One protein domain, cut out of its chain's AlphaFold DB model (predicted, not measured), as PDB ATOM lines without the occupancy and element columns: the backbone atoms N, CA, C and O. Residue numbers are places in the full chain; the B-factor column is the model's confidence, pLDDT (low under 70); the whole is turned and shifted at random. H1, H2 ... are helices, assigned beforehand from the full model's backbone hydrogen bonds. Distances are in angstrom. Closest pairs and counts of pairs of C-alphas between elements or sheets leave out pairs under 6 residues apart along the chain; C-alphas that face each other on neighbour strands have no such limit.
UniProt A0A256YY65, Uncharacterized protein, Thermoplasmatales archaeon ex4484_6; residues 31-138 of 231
ATOM      1  N   LYS A  31      61.353 106.036  24.914       73.75
ATOM      2  CA  LYS A  31      60.725 106.396  26.193       73.75
ATOM      3  C   LYS A  31      61.074 107.808  26.664       73.75
ATOM      4  O   LYS A  31      60.238 108.453  27.291       73.75
ATOM      5  N   GLU A  32      62.284 108.291  26.408       76.06
ATOM      6  CA  GLU A  32      62.687 109.655  26.775       76.06
ATOM      7  C   GLU A  32      62.024 110.682  25.860       76.06
ATOM      8  O   GLU A  32      61.474 111.671  26.341       76.06
ATOM      9  N   LEU A  33      61.952 110.381  24.560       72.50
ATOM     10  CA  LEU A  33      61.236 111.200  23.578       72.50
ATOM     11  C   LEU A  33      59.738 111.317  23.898       72.50
ATOM     12  O   LEU A  33      59.157 112.398  23.782       72.50
ATOM     13  N   GLU A  34      59.103 110.222  24.325       72.19
ATOM     14  CA  GLU A  34      57.706 110.239  24.774       72.19
ATOM     15  C   GLU A  34      57.508 111.106  26.021       72.19
ATOM     16  O   GLU A  34      56.561 111.893  26.066       72.19
ATOM     17  N   LYS A  35      58.417 111.024  27.003       79.19
ATOM     18  CA  LYS A  35      58.372 111.865  28.210       79.19
ATOM     19  C   LYS A  35      58.552 113.345  27.881       79.19
ATOM     20  O   LYS A  35      57.788 114.171  28.371       79.19
ATOM     21  N   GLU A  36      59.513 113.686  27.025       77.31
ATOM     22  CA  GLU A  36      59.762 115.069  26.605       77.31
ATOM     23  C   GLU A  36      58.586 115.635  25.791       77.31
ATOM     24  O   GLU A  36      58.214 116.805  25.913       77.31
ATOM     25  N   ARG A  37      57.952 114.806  24.954       76.94
ATOM     26  CA  ARG A  37      56.718 115.180  24.251       76.94
ATOM     27  C   ARG A  37      55.568 115.412  25.229       76.94
ATOM     28  O   ARG A  37      54.868 116.411  25.095       76.94
ATOM     29  N   HIS A  38      55.384 114.520  26.203       81.12
ATOM     30  CA  HIS A  38      54.331 114.650  27.213       81.12
ATOM     31  C   HIS A  38      54.508 115.915  28.054       81.12
ATOM     32  O   HIS A  38      53.553 116.662  28.232       81.12
ATOM     33  N   ALA A  39      55.736 116.215  28.489       79.31
ATOM     34  CA  ALA A  39      56.045 117.433  29.237       79.31
ATOM     35  C   ALA A  39      55.677 118.702  28.448       79.31
ATOM     36  O   ALA A  39      54.952 119.556  28.955       79.31
ATOM     37  N   ARG A  40      56.077 118.783  27.170       79.94
ATOM     38  CA  ARG A  40      55.721 119.911  26.289       79.94
ATOM     39  C   ARG A  40      54.213 120.037  26.071       79.94
ATOM     40  O   ARG A  40      53.679 121.145  26.070       79.94
ATOM     41  N   ASN A  41      53.522 118.910  25.903       83.00
ATOM     42  CA  ASN A  41      52.067 118.890  25.778       83.00
ATOM     43  C   ASN A  41      51.389 119.400  27.057       83.00
ATOM     44  O   ASN A  41      50.454 120.193  26.974       83.00
ATOM     45  N   MET A  42      51.875 118.982  28.229       84.25
ATOM     46  CA  MET A  42      51.357 119.410  29.529       84.25
ATOM     47  C   MET A  42      51.576 120.902  29.786       84.25
ATOM     48  O   MET A  42      50.652 121.572  30.244       84.25
ATOM     49  N   GLU A  43      52.749 121.449  29.458       82.56
ATOM     50  CA  GLU A  43      53.017 122.892  29.562       82.56
ATOM     51  C   GLU A  43      52.065 123.707  28.682       82.56
ATOM     52  O   GLU A  43      51.463 124.689  29.125       82.56
ATOM     53  N   PHE A  44      51.893 123.272  27.434       82.94
ATOM     54  CA  PHE A  44      51.009 123.931  26.484       82.94
ATOM     55  C   PHE A  44      49.543 123.871  26.929       82.94
ATOM     56  O   PHE A  44      48.857 124.895  26.975       82.94
ATOM     57  N   TYR A  45      49.076 122.683  27.313       86.19
ATOM     58  CA  TYR A  45      47.729 122.473  27.827       86.19
ATOM     59  C   TYR A  45      47.467 123.297  29.091       86.19
ATOM     60  O   TYR A  45      46.418 123.932  29.214       86.19
ATOM     61  N   GLY A  46      48.451 123.372  29.990       85.19
ATOM     62  CA  GLY A  46      48.365 124.183  31.195       85.19
ATOM     63  C   GLY A  46      48.269 125.679  30.911       85.19
ATOM     64  O   GLY A  46      47.485 126.370  31.558       85.19
ATOM     65  N   SER A  47      48.985 126.183  29.900       83.81
ATOM     66  CA  SER A  47      48.859 127.580  29.473       83.81
ATOM     67  C   SER A  47      47.464 127.913  28.938       83.81
ATOM     68  O   SER A  47      46.991 129.027  29.162       83.81
ATOM     69  N   LEU A  48      46.813 126.989  28.225       83.06
ATOM     70  CA  LEU A  48      45.447 127.182  27.726       83.06
ATOM     71  C   LEU A  48      44.431 127.159  28.868       83.06
ATOM     72  O   LEU A  48      43.592 128.052  28.963       83.06
ATOM     73  N   MET A  49      44.546 126.183  29.774       85.69
ATOM     74  CA  MET A  49      43.677 126.104  30.951       85.69
ATOM     75  C   MET A  49      43.817 127.325  31.855       85.69
ATOM     76  O   MET A  49      42.825 127.777  32.410       85.69
ATOM     77  N   LYS A  50      45.019 127.895  31.973       85.31
ATOM     78  CA  LYS A  50      45.259 129.128  32.730       85.31
ATOM     79  C   LYS A  50      44.431 130.295  32.184       85.31
ATOM     80  O   LYS A  50      43.721 130.951  32.930       85.31
ATOM     81  N   LYS A  51      44.440 130.509  30.864       81.25
ATOM     82  CA  LYS A  51      43.609 131.553  30.233       81.25
ATOM     83  C   LYS A  51      42.116 131.333  30.485       81.25
ATOM     84  O   LYS A  51      41.401 132.292  30.749       81.25
ATOM     85  N   TYR A  52      41.673 130.079  30.421       83.62
ATOM     86  CA  TYR A  52      40.283 129.707  30.674       83.62
ATOM     87  C   TYR A  52      39.865 129.914  32.136       83.62
ATOM     88  O   TYR A  52      38.824 130.495  32.400       83.62
ATOM     89  N   VAL A  53      40.695 129.528  33.106       83.44
ATOM     90  CA  VAL A  53      40.405 129.792  34.526       83.44
ATOM     91  C   VAL A  53      40.414 131.296  34.816       83.44
ATOM     92  O   VAL A  53      39.563 131.784  35.557       83.44
ATOM     93  N   ALA A  54      41.324 132.046  34.191       76.81
ATOM     94  CA  ALA A  54      41.418 133.491  34.353       76.81
ATOM     95  C   ALA A  54      40.227 134.272  33.767       76.81
ATOM     96  O   ALA A  54      39.961 135.374  34.250       76.81
ATOM     97  N   SER A  55      39.518 133.744  32.757       75.56
ATOM     98  CA  SER A  55      38.299 134.385  32.235       75.56
ATOM     99  C   SER A  55      37.124 134.270  33.211       75.56
ATOM    100  O   SER A  55      36.218 135.102  33.180       75.56
ATOM    101  N   GLY A  56      37.148 133.270  34.103       68.75
ATOM    102  CA  GLY A  56      36.136 133.068  35.141       68.75
ATOM    103  C   GLY A  56      34.742 132.736  34.606       68.75
ATOM    104  O   GLY A  56      33.775 132.849  35.354       68.75
ATOM    105  N   ALA A  57      34.633 132.372  33.327       67.38
ATOM    106  CA  ALA A  57      33.368 132.145  32.650       67.38
ATOM    107  C   ALA A  57      33.251 130.682  32.207       67.38
ATOM    108  O   ALA A  57      34.063 130.198  31.413       67.38
ATOM    109  N   ASP A  58      32.221 130.005  32.711       72.75
ATOM    110  CA  ASP A  58      31.930 128.610  32.395       72.75
ATOM    111  C   ASP A  58      31.197 128.533  31.043       72.75
ATOM    112  O   ASP A  58      30.114 129.090  30.867       72.75
ATOM    113  N   ASP A  59      31.818 127.878  30.061       78.19
ATOM    114  CA  ASP A  59      31.282 127.673  28.714       78.19
ATOM    115  C   ASP A  59      31.415 126.191  28.354       78.19
ATOM    116  O   ASP A  59      32.524 125.674  28.195       78.19
ATOM    117  N   GLU A  60      30.272 125.518  28.217       80.81
ATOM    118  CA  GLU A  60      30.179 124.074  27.962       80.81
ATOM    119  C   GLU A  60      30.903 123.651  26.673       80.81
ATOM    120  O   GLU A  60      31.502 122.574  26.608       80.81
ATOM    121  N   LEU A  61      30.899 124.500  25.637       80.00
ATOM    122  CA  LEU A  61      31.580 124.203  24.379       80.00
ATOM    123  C   LEU A  61      33.097 124.240  24.569       80.00
ATOM    124  O   LEU A  61      33.811 123.378  24.052       80.00
ATOM    125  N   ILE A  62      33.598 125.226  25.315       78.50
ATOM    126  CA  ILE A  62      35.024 125.330  25.635       78.50
ATOM    127  C   ILE A  62      35.467 124.117  26.465       78.50
ATOM    128  O   ILE A  62      36.503 123.518  26.157       78.50
ATOM    129  N   GLU A  63      34.674 123.700  27.456       84.62
ATOM    130  CA  GLU A  63      34.946 122.495  28.251       84.62
ATOM    131  C   GLU A  63      35.017 121.232  27.383       84.62
ATOM    132  O   GLU A  63      35.972 120.453  27.485       84.62
ATOM    133  N   GLN A  64      34.069 121.065  26.456       81.06
ATOM    134  CA  GLN A  64      34.069 119.935  25.529       81.06
ATOM    135  C   GLN A  64      35.315 119.934  24.625       81.06
ATOM    136  O   GLN A  64      35.949 118.893  24.423       81.06
ATOM    137  N   MET A  65      35.729 121.104  24.125       80.81
ATOM    138  CA  MET A  65      36.957 121.240  23.333       80.81
ATOM    139  C   MET A  65      38.210 120.892  24.146       80.81
ATOM    140  O   MET A  65      39.119 120.236  23.625       80.81
ATOM    141  N   PHE A  66      38.264 121.277  25.425       85.31
ATOM    142  CA  PHE A  66      39.346 120.879  26.324       85.31
ATOM    143  C   PHE A  66      39.394 119.366  26.538       85.31
ATOM    144  O   PHE A  66      40.496 118.812  26.608       85.31
ATOM    145  N   GLU A  67      38.248 118.686  26.605       83.94
ATOM    146  CA  GLU A  67      38.198 117.230  26.754       83.94
ATOM    147  C   GLU A  67      38.738 116.501  25.511       83.94
ATOM    148  O   GLU A  67      39.525 115.549  25.620       83.94
ATOM    149  N   ASP A  68      38.363 116.973  24.323       77.56
ATOM    150  CA  ASP A  68      38.842 116.428  23.054       77.56
ATOM    151  C   ASP A  68      40.344 116.644  22.873       77.56
ATOM    152  O   ASP A  68      41.083 115.722  22.506       77.56
ATOM    153  N   ILE A  69      40.820 117.850  23.184       82.00
ATOM    154  CA  ILE A  69      42.237 118.203  23.123       82.00
ATOM    155  C   ILE A  69      43.048 117.391  24.141       82.00
ATOM    156  O   ILE A  69      44.106 116.865  23.789       82.00
ATOM    157  N   ARG A  70      42.532 117.199  25.362       86.06
ATOM    158  CA  ARG A  70      43.147 116.359  26.402       86.06
ATOM    159  C   ARG A  70      43.402 114.941  25.892       86.06
ATOM    160  O   ARG A  70      44.535 114.459  25.941       86.06
ATOM    161  N   LYS A  71      42.361 114.297  25.343       81.81
ATOM    162  CA  LYS A  71      42.454 112.952  24.741       81.81
ATOM    163  C   LYS A  71      43.504 112.922  23.634       81.81
ATOM    164  O   LYS A  71      44.216 111.934  23.475       81.81
ATOM    165  N   HIS A  72      43.610 114.005  22.870       77.81
ATOM    166  CA  HIS A  72      44.534 114.075  21.755       77.81
ATOM    167  C   HIS A  72      45.997 114.269  22.153       77.81
ATOM    168  O   HIS A  72      46.876 113.743  21.467       77.81
ATOM    169  N   MET A  73      46.244 114.997  23.241       78.06
ATOM    170  CA  MET A  73      47.577 115.249  23.783       78.06
ATOM    171  C   MET A  73      48.106 114.112  24.666       78.06
ATOM    172  O   MET A  73      49.278 114.149  25.036       78.06
ATOM    173  N   GLY A  74      47.283 113.099  24.962       80.00
ATOM    174  CA  GLY A  74      47.657 111.979  25.832       80.00
ATOM    175  C   GLY A  74      47.610 112.323  27.320       80.00
ATOM    176  O   GLY A  74      48.236 111.644  28.124       80.00
ATOM    177  N   ILE A  75      46.871 113.372  27.684       84.44
ATOM    178  CA  ILE A  75      46.741 113.841  29.062       84.44
ATOM    179  C   ILE A  75      45.637 113.032  29.751       84.44
ATOM    180  O   ILE A  75      44.556 112.817  29.195       84.44
ATOM    181  N   SER A  76      45.895 112.556  30.962       87.25
ATOM    182  CA  SER A  76      44.920 111.796  31.743       87.25
ATOM    183  C   SER A  76      43.863 112.700  32.386       87.25
ATOM    184  O   SER A  76      44.080 113.892  32.614       87.25
ATOM    185  N   SER A  77      42.706 112.130  32.746       87.38
ATOM    186  CA  SER A  77      41.680 112.862  33.505       87.38
ATOM    187  C   SER A  77      42.211 113.388  34.838       87.38
ATOM    188  O   SER A  77      41.937 114.526  35.195       87.38
ATOM    189  N   LYS A  78      43.044 112.594  35.522       89.44
ATOM    190  CA  LYS A  78      43.649 112.971  36.805       89.44
ATOM    191  C   LYS A  78      44.585 114.170  36.667       89.44
ATOM    192  O   LYS A  78      44.540 115.074  37.496       89.44
ATOM    193  N   GLU A  79      45.422 114.189  35.629       88.06
ATOM    194  CA  GLU A  79      46.307 115.327  35.348       88.06
ATOM    195  C   GLU A  79      45.493 116.587  35.053       88.06
ATOM    196  O   GLU A  79      45.791 117.639  35.608       88.06
ATOM    197  N   HIS A  80      44.430 116.471  34.254       89.06
ATOM    198  CA  HIS A  80      43.523 117.582  33.972       89.06
ATOM    199  C   HIS A  80      42.852 118.134  35.242       89.06
ATOM    200  O   HIS A  80      42.921 119.334  35.493       89.06
ATOM    201  N   GLU A  81      42.259 117.280  36.080       87.56
ATOM    202  CA  GLU A  81      41.600 117.691  37.331       87.56
ATOM    203  C   GLU A  81      42.586 118.325  38.323       87.56
ATOM    204  O   GLU A  81      42.296 119.338  38.968       87.56
ATOM    205  N   THR A  82      43.795 117.766  38.420       88.56
ATOM    206  CA  THR A  82      44.874 118.328  39.244       88.56
ATOM    207  C   THR A  82      45.270 119.713  38.732       88.56
ATOM    208  O   THR A  82      45.456 120.648  39.510       88.56
ATOM    209  N   LEU A  83      45.353 119.884  37.415       87.50
ATOM    210  CA  LEU A  83      45.720 121.154  36.805       87.50
ATOM    211  C   LEU A  83      44.604 122.202  36.960       87.50
ATOM    212  O   LEU A  83      44.876 123.341  37.323       87.50
ATOM    213  N   LEU A  84      43.339 121.803  36.810       87.12
ATOM    214  CA  LEU A  84      42.181 122.671  37.034       87.12
ATOM    215  C   LEU A  84      42.104 123.138  38.492       87.12
ATOM    216  O   LEU A  84      41.959 124.327  38.766       87.12
ATOM    217  N   SER A  85      42.237 122.205  39.436       85.44
ATOM    218  CA  SER A  85      42.167 122.507  40.867       85.44
ATOM    219  C   SER A  85      43.337 123.371  41.343       85.44
ATOM    220  O   SER A  85      43.142 124.263  42.168       85.44
ATOM    221  N   THR A  86      44.548 123.156  40.820       86.25
ATOM    222  CA  THR A  86      45.711 123.997  41.147       86.25
ATOM    223  C   THR A  86      45.593 125.401  40.565       86.25
ATOM    224  O   THR A  86      45.931 126.360  41.258       86.25
ATOM    225  N   LEU A  87      45.083 125.547  39.339       84.56
ATOM    226  CA  LEU A  87      44.871 126.855  38.720       84.56
ATOM    227  C   LEU A  87      43.761 127.646  39.411       84.56
ATOM    228  O   LEU A  87      44.003 128.787  39.780       84.56
ATOM    229  N   ARG A  88      42.606 127.032  39.705       82.19
ATOM    230  CA  ARG A  88      41.507 127.695  40.438       82.19
ATOM    231  C   ARG A  88      41.915 128.174  41.837       82.19
ATOM    232  O   ARG A  88      41.380 129.157  42.328       82.19
ATOM    233  N   LYS A  89      42.867 127.493  42.487       80.88
ATOM    234  CA  LYS A  89      43.422 127.914  43.788       80.88
ATOM    235  C   LYS A  89      44.416 129.073  43.680       80.88
ATOM    236  O   LYS A  89      44.589 129.806  44.647       80.88
ATOM    237  N   ARG A  90      45.129 129.185  42.555       73.31
ATOM    238  CA  ARG A  90      46.207 130.170  42.352       73.31
ATOM    239  C   ARG A  90      45.721 131.439  41.669       73.31
ATOM    240  O   ARG A  90      46.215 132.520  41.973       73.31
ATOM    241  N   GLU A  91      44.799 131.304  40.731       63.91
ATOM    242  CA  GLU A  91      44.234 132.411  39.981       63.91
ATOM    243  C   GLU A  91      42.880 132.756  40.571       63.91
ATOM    244  O   GLU A  91      41.889 132.069  40.348       63.91
ATOM    245  N   VAL A  92      42.853 133.834  41.354       59.59
ATOM    246  CA  VAL A  92      41.596 134.488  41.711       59.59
ATOM    247  C   VAL A  92      41.045 135.082  40.414       59.59
ATOM    248  O   VAL A  92      41.748 135.906  39.812       59.59
ATOM    249  N   PRO A  93      39.843 134.681  39.955       61.19
ATOM    250  CA  PRO A  93      39.232 135.273  38.776       61.19
ATOM    251  C   PRO A  93      39.154 136.778  39.007       61.19
ATOM    252  O   PRO A  93      38.516 137.241  39.956       61.19
ATOM    253  N   LYS A  94      39.868 137.557  38.192       60.59
ATOM    254  CA  LYS A  94      39.691 139.007  38.244       60.59
ATOM    255  C   LYS A  94      38.259 139.288  37.799       60.59
ATOM    256  O   LYS A  94      37.847 138.707  36.796       60.59
ATOM    257  N   PRO A  95      37.512 140.162  38.493       55.22
ATOM    258  CA  PRO A  95      36.224 140.613  37.994       55.22
ATOM    259  C   PRO A  95      36.471 141.344  36.671       55.22
ATOM    260  O   PRO A  95      36.958 142.472  36.653       55.22
ATOM    261  N   GLN A  96      36.236 140.644  35.565       63.06
ATOM    262  CA  GLN A  96      36.281 141.185  34.213       63.06
ATOM    263  C   GLN A  96      34.891 141.702  33.867       63.06
ATOM    264  O   GLN A  96      33.883 141.138  34.300       63.06
ATOM    265  N   SER A  97      34.823 142.786  33.098       70.94
ATOM    266  CA  SER A  97      33.539 143.227  32.560       70.94
ATOM    267  C   SER A  97      32.964 142.145  31.626       70.94
ATOM    268  O   SER A  97      33.735 141.423  30.990       70.94
ATOM    269  N   PRO A  98      31.630 142.033  31.473       70.88
ATOM    270  CA  PRO A  98      31.017 141.015  30.610       70.88
ATOM    271  C   PRO A  98      31.580 141.018  29.179       70.88
ATOM    272  O   PRO A  98      31.811 139.970  28.587       70.88
ATOM    273  N   LYS A  99      31.901 142.209  28.653       74.88
ATOM    274  CA  LYS A  99      32.521 142.379  27.332       74.88
ATOM    275  C   LYS A  99      33.944 141.819  27.266       74.88
ATOM    276  O   LYS A  99      34.331 141.252  26.252       74.88
ATOM    277  N   GLU A 100      34.735 141.972  28.324       72.44
ATOM    278  CA  GLU A 100      36.092 141.413  28.387       72.44
ATOM    279  C   GLU A 100      36.070 139.886  28.515       72.44
ATOM    280  O   GLU A 100      36.910 139.219  27.912       72.44
ATOM    281  N   GLN A 101      35.077 139.329  29.217       70.06
ATOM    282  CA  GLN A 101      34.868 137.881  29.305       70.06
ATOM    283  C   GLN A 101      34.490 137.282  27.947       70.06
ATOM    284  O   GLN A 101      35.064 136.269  27.549       70.06
ATOM    285  N   GLU A 102      33.585 137.927  27.207       72.69
ATOM    286  CA  GLU A 102      33.219 137.516  25.845       72.69
ATOM    287  C   GLU A 102      34.423 137.550  24.895       72.69
ATOM    288  O   GLU A 102      34.649 136.596  24.146       72.69
ATOM    289  N   ILE A 103      35.239 138.609  24.956       76.31
ATOM    290  CA  ILE A 103      36.468 138.713  24.159       76.31
ATOM    291  C   ILE A 103      37.430 137.577  24.525       76.31
ATOM    292  O   ILE A 103      37.857 136.839  23.636       76.31
ATOM    293  N   ALA A 104      37.702 137.360  25.814       72.12
ATOM    294  CA  ALA A 104      38.589 136.290  26.268       72.12
ATOM    295  C   ALA A 104      38.085 134.897  25.848       72.12
ATOM    296  O   ALA A 104      38.867 134.064  25.386       72.12
ATOM    297  N   GLN A 105      36.778 134.638  25.943       71.06
ATOM    298  CA  GLN A 105      36.180 133.389  25.469       71.06
ATOM    299  C   GLN A 105      36.302 133.226  23.954       71.06
ATOM    300  O   GLN A 105      36.596 132.127  23.486       71.06
ATOM    301  N   SER A 106      36.089 134.295  23.183       74.25
ATOM    302  CA  SER A 106      36.229 134.255  21.728       74.25
ATOM    303  C   SER A 106      37.667 133.925  21.307       74.25
ATOM    304  O   SER A 106      37.868 133.058  20.455       74.25
ATOM    305  N   GLU A 107      38.663 134.509  21.980       77.00
ATOM    306  CA  GLU A 107      40.082 134.222  21.754       77.00
ATOM    307  C   GLU A 107      40.416 132.766  22.094       77.00
ATOM    308  O   GLU A 107      41.068 132.073  21.311       77.00
ATOM    309  N   ILE A 108      39.915 132.261  23.228       76.75
ATOM    310  CA  ILE A 108      40.101 130.860  23.631       76.75
ATOM    311  C   ILE A 108      39.446 129.920  22.613       76.75
ATOM    312  O   ILE A 108      40.077 128.957  22.178       76.75
ATOM    313  N   LYS A 109      38.212 130.198  22.179       76.00
ATOM    314  CA  LYS A 109      37.514 129.400  21.158       76.00
ATOM    315  C   LYS A 109      38.286 129.367  19.845       76.00
ATOM    316  O   LYS A 109      38.404 128.302  19.234       76.00
ATOM    317  N   GLU A 110      38.833 130.498  19.412       78.12
ATOM    318  CA  GLU A 110      39.633 130.567  18.192       78.12
ATOM    319  C   GLU A 110      40.943 129.770  18.334       78.12
ATOM    320  O   GLU A 110      41.304 129.000  17.435       78.12
ATOM    321  N   GLU A 111      41.629 129.887  19.477       75.38
ATOM    322  CA  GLU A 111      42.841 129.120  19.786       75.38
ATOM    323  C   GLU A 111      42.566 127.607  19.807       75.38
ATOM    324  O   GLU A 111      43.256 126.844  19.120       75.38
ATOM    325  N   LEU A 112      41.522 127.162  20.513       75.06
ATOM    326  CA  LEU A 112      41.133 125.751  20.582       75.06
ATOM    327  C   LEU A 112      40.700 125.215  19.208       75.06
ATOM    328  O   LEU A 112      41.045 124.087  18.847       75.06
ATOM    329  N   SER A 113      40.018 126.028  18.396       73.31
ATOM    330  CA  SER A 113      39.577 125.638  17.050       73.31
ATOM    331  C   SER A 113      40.758 125.433  16.103       73.31
ATOM    332  O   SER A 113      40.798 124.450  15.357       73.31
ATOM    333  N   LYS A 114      41.768 126.312  16.162       76.50
ATOM    334  CA  LYS A 114      43.016 126.164  15.393       76.50
ATOM    335  C   LYS A 114      43.750 124.879  15.777       76.50
ATOM    336  O   LYS A 114      44.132 124.112  14.892       76.50
ATOM    337  N   ILE A 115      43.877 124.602  17.077       73.19
ATOM    338  CA  ILE A 115      44.502 123.372  17.590       73.19
ATOM    339  C   ILE A 115      43.754 122.137  17.083       73.19
ATOM    340  O   ILE A 115      44.365 121.201  16.565       73.19
ATOM    341  N   TYR A 116      42.425 122.141  17.173       70.00
ATOM    342  CA  TYR A 116      41.601 121.028  16.719       70.00
ATOM    343  C   TYR A 116      41.766 120.754  15.214       70.00
ATOM    344  O   TYR A 116      41.956 119.604  14.803       70.00
ATOM    345  N   LEU A 117      41.778 121.803  14.383       71.25
ATOM    346  CA  LEU A 117      42.006 121.688  12.937       71.25
ATOM    347  C   LEU A 117      43.389 121.123  12.605       71.25
ATOM    348  O   LEU A 117      43.529 120.308  11.686       71.25
ATOM    349  N   GLU A 118      44.421 121.521  13.342       68.06
ATOM    350  CA  GLU A 118      45.768 120.995  13.143       68.06
ATOM    351  C   GLU A 118      45.906 119.535  13.565       68.06
ATOM    352  O   GLU A 118      46.467 118.724  12.819       68.06
ATOM    353  N   LEU A 119      45.310 119.159  14.694       66.00
ATOM    354  CA  LEU A 119      45.249 117.772  15.143       66.00
ATOM    355  C   LEU A 119      44.500 116.883  14.133       66.00
ATOM    356  O   LEU A 119      44.935 115.763  13.829       66.00
ATOM    357  N   GLN A 120      43.425 117.393  13.521       67.12
ATOM    358  CA  GLN A 120      42.739 116.700  12.428       67.12
ATOM    359  C   GLN A 120      43.610 116.552  11.169       67.12
ATOM    360  O   GLN A 120      43.621 115.479  10.553       67.12
ATOM    361  N   LYS A 121      44.369 117.585  10.780       65.06
ATOM    362  CA  LYS A 121      45.327 117.502   9.659       65.06
ATOM    363  C   LYS A 121      46.416 116.459   9.936       65.06
ATOM    364  O   LYS A 121      46.733 115.661   9.049       65.06
ATOM    365  N   GLY A 122      46.926 116.397  11.167       57.38
ATOM    366  CA  GLY A 122      47.869 115.371  11.622       57.38
ATOM    367  C   GLY A 122      47.304 113.948  11.511       57.38
ATOM    368  O   GLY A 122      47.957 113.061  10.955       57.38
ATOM    369  N   LYS A 123      46.048 113.735  11.937       58.47
ATOM    370  CA  LYS A 123      45.327 112.456  11.778       58.47
ATOM    371  C   LYS A 123      45.199 112.030  10.307       58.47
ATOM    372  O   LYS A 123      45.428 110.859   9.998       58.47
ATOM    373  N   LYS A 124      44.866 112.954   9.395       57.88
ATOM    374  CA  LYS A 124      44.781 112.671   7.945       57.88
ATOM    375  C   LYS A 124      46.145 112.282   7.359       57.88
ATOM    376  O   LYS A 124      46.232 111.296   6.631       57.88
ATOM    377  N   ARG A 125      47.221 112.987   7.733       52.72
ATOM    378  CA  ARG A 125      48.593 112.663   7.293       52.72
ATOM    379  C   ARG A 125      49.065 111.293   7.787       52.72
ATOM    380  O   ARG A 125      49.598 110.530   6.988       52.72
ATOM    381  N   ARG A 126      48.810 110.936   9.052       53.62
ATOM    382  CA  ARG A 126      49.150 109.603   9.590       53.62
ATOM    383  C   ARG A 126      48.418 108.470   8.862       53.62
ATOM    384  O   ARG A 126      49.040 107.459   8.556       53.62
ATOM    385  N   LYS A 127      47.130 108.645   8.534       55.72
ATOM    386  CA  LYS A 127      46.360 107.655   7.753       55.72
ATOM    387  C   LYS A 127      46.922 107.462   6.343       55.72
ATOM    388  O   LYS A 127      47.023 106.327   5.889       55.72
ATOM    389  N   ASN A 128      47.307 108.545   5.670       56.81
ATOM    390  CA  ASN A 128      47.876 108.465   4.324       56.81
ATOM    391  C   ASN A 128      49.275 107.836   4.330       56.81
ATOM    392  O   ASN A 128      49.566 107.005   3.480       56.81
ATOM    393  N   HIS A 129      50.100 108.149   5.331       50.97
ATOM    394  CA  HIS A 129      51.428 107.553   5.489       50.97
ATOM    395  C   HIS A 129      51.370 106.054   5.815       50.97
ATOM    396  O   HIS A 129      52.175 105.282   5.309       50.97
ATOM    397  N   PHE A 130      50.408 105.620   6.638       45.75
ATOM    398  CA  PHE A 130      50.222 104.195   6.926       45.75
ATOM    399  C   PHE A 130      49.782 103.419   5.677       45.75
ATOM    400  O   PHE A 130      50.306 102.344   5.419       45.75
ATOM    401  N   LYS A 131      48.900 104.003   4.855       57.09
ATOM    402  CA  LYS A 131      48.518 103.428   3.557       57.09
ATOM    403  C   LYS A 131      49.688 103.355   2.572       57.09
ATOM    404  O   LYS A 131      49.801 102.364   1.866       57.09
ATOM    405  N   GLN A 132      50.555 104.369   2.541       57.91
ATOM    406  CA  GLN A 132      51.770 104.357   1.718       57.91
ATOM    407  C   GLN A 132      52.753 103.276   2.177       57.91
ATOM    408  O   GLN A 132      53.196 102.492   1.355       57.91
ATOM    409  N   LEU A 133      53.000 103.150   3.485       54.47
ATOM    410  CA  LEU A 133      53.815 102.062   4.035       54.47
ATOM    411  C   LEU A 133      53.222 100.676   3.740       54.47
ATOM    412  O   LEU A 133      53.967  99.756   3.424       54.47
ATOM    413  N   GLU A 134      51.898 100.510   3.827       55.84
ATOM    414  CA  GLU A 134      51.227  99.259   3.450       55.84
ATOM    415  C   GLU A 134      51.323  98.963   1.946       55.84
ATOM    416  O   GLU A 134      51.453  97.800   1.564       55.84
ATOM    417  N   GLU A 135      51.263  99.982   1.085       57.66
ATOM    418  CA  GLU A 135      51.470  99.813  -0.356       57.66
ATOM    419  C   GLU A 135      52.928  99.517  -0.708       57.66
ATOM    420  O   GLU A 135      53.173  98.631  -1.525       57.66
ATOM    421  N   ASP A 136      53.887 100.185  -0.071       55.81
ATOM    422  CA  ASP A 136      55.320  99.971  -0.284       55.81
ATOM    423  C   ASP A 136      55.745  98.579   0.213       55.81
ATOM    424  O   ASP A 136      56.471  97.869  -0.482       55.81
ATOM    425  N   LEU A 137      55.193  98.111   1.342       53.09
ATOM    426  CA  LEU A 137      55.361  96.731   1.822       53.09
ATOM    427  C   LEU A 137      54.760  95.686   0.870       53.09
ATOM    428  O   LEU A 137      55.233  94.553   0.824       53.09
ATOM    429  N   ARG A 138      53.718  96.037   0.107       57.69
ATOM    430  CA  ARG A 138      53.127  95.151  -0.913       57.69
ATOM    431  C   ARG A 138      53.861  95.205  -2.252       57.69
ATOM    432  O   ARG A 138      53.774  94.246  -3.013       57.69
TER     433      ARG A 138
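AT A GLANCE: This is residues 31 to 138 of the 231 residues of an uncharacterized protein of Thermoplasmatales archaeon ex4484_6 (UniProt A0A256YY65). Three helices, H1, H2 and H4, run roughly along one another with their centres in a triangle, and H3 packs slantwise on H1, on the side away from H4. H4 is much the longest and makes the long axis: its residues 121 to 138 stick out as an arm, and residues 31 to 36 of H1 stick out as well. The printed part has 108 residues, with four named helices in the order H1, H2, H3, H4 and no named strand: all helix. It is loose, with a radius of gyration of the C-alphas of 17.1 A and spans of 62 by 29 by 17 A.

IN THESE COORDINATES: H1, residues 31 to 55, begins at C-alpha 31 (60.725, 106.396, 26.193) and is 36.4 A long from first to last C-alpha. H2 is residues 60 to 73 and H3 residues 77 to 90, each 20.0 A long. H4, residues 98 to 138, is 59.9 A long and ends at C-alpha 138 (53.127, 95.151, -0.913).

HOW THE PARTS SIT: H1 is the hub, touching the three other helices. H1 and H2 form a helical hairpin, opposite ways at a shallow tilt of 11 degrees; they only just touch, with 3 pairs of C-alphas within 8 A, the closest Asn 41 and Met 73 at 6.1 A. Residues 46 to 53 of H1 touch H3 at a steep tilt of 44 degrees, the closest C-alphas being Val 53 and Arg 88, 6.4 A apart. Residues 48 to 55 of H1 touch H4, opposite ways at 24 degrees, a shallow tilt; the closest C-alphas, Ser 55 and Gln 101, are 5.7 A apart. H2 touches residues 108 to 119 of H4, the closest C-alphas being Ile 62 and Lys 109 at 6.5 A. H1, H2 and H4 form a bundle, helices roughly aligned. H3 and H4 are apart. In H1, H2, H3 and H4 every O i to N i+4 pair is within hydrogen-bond range.

THE WHOLE: The C-alphas farthest apart, Pro 95 and Arg 138, are 62.2 A apart. The printed part has no cut and no long link. Residues 56 to 57, 91 to 96 and 118 to 138 have pLDDT under 70.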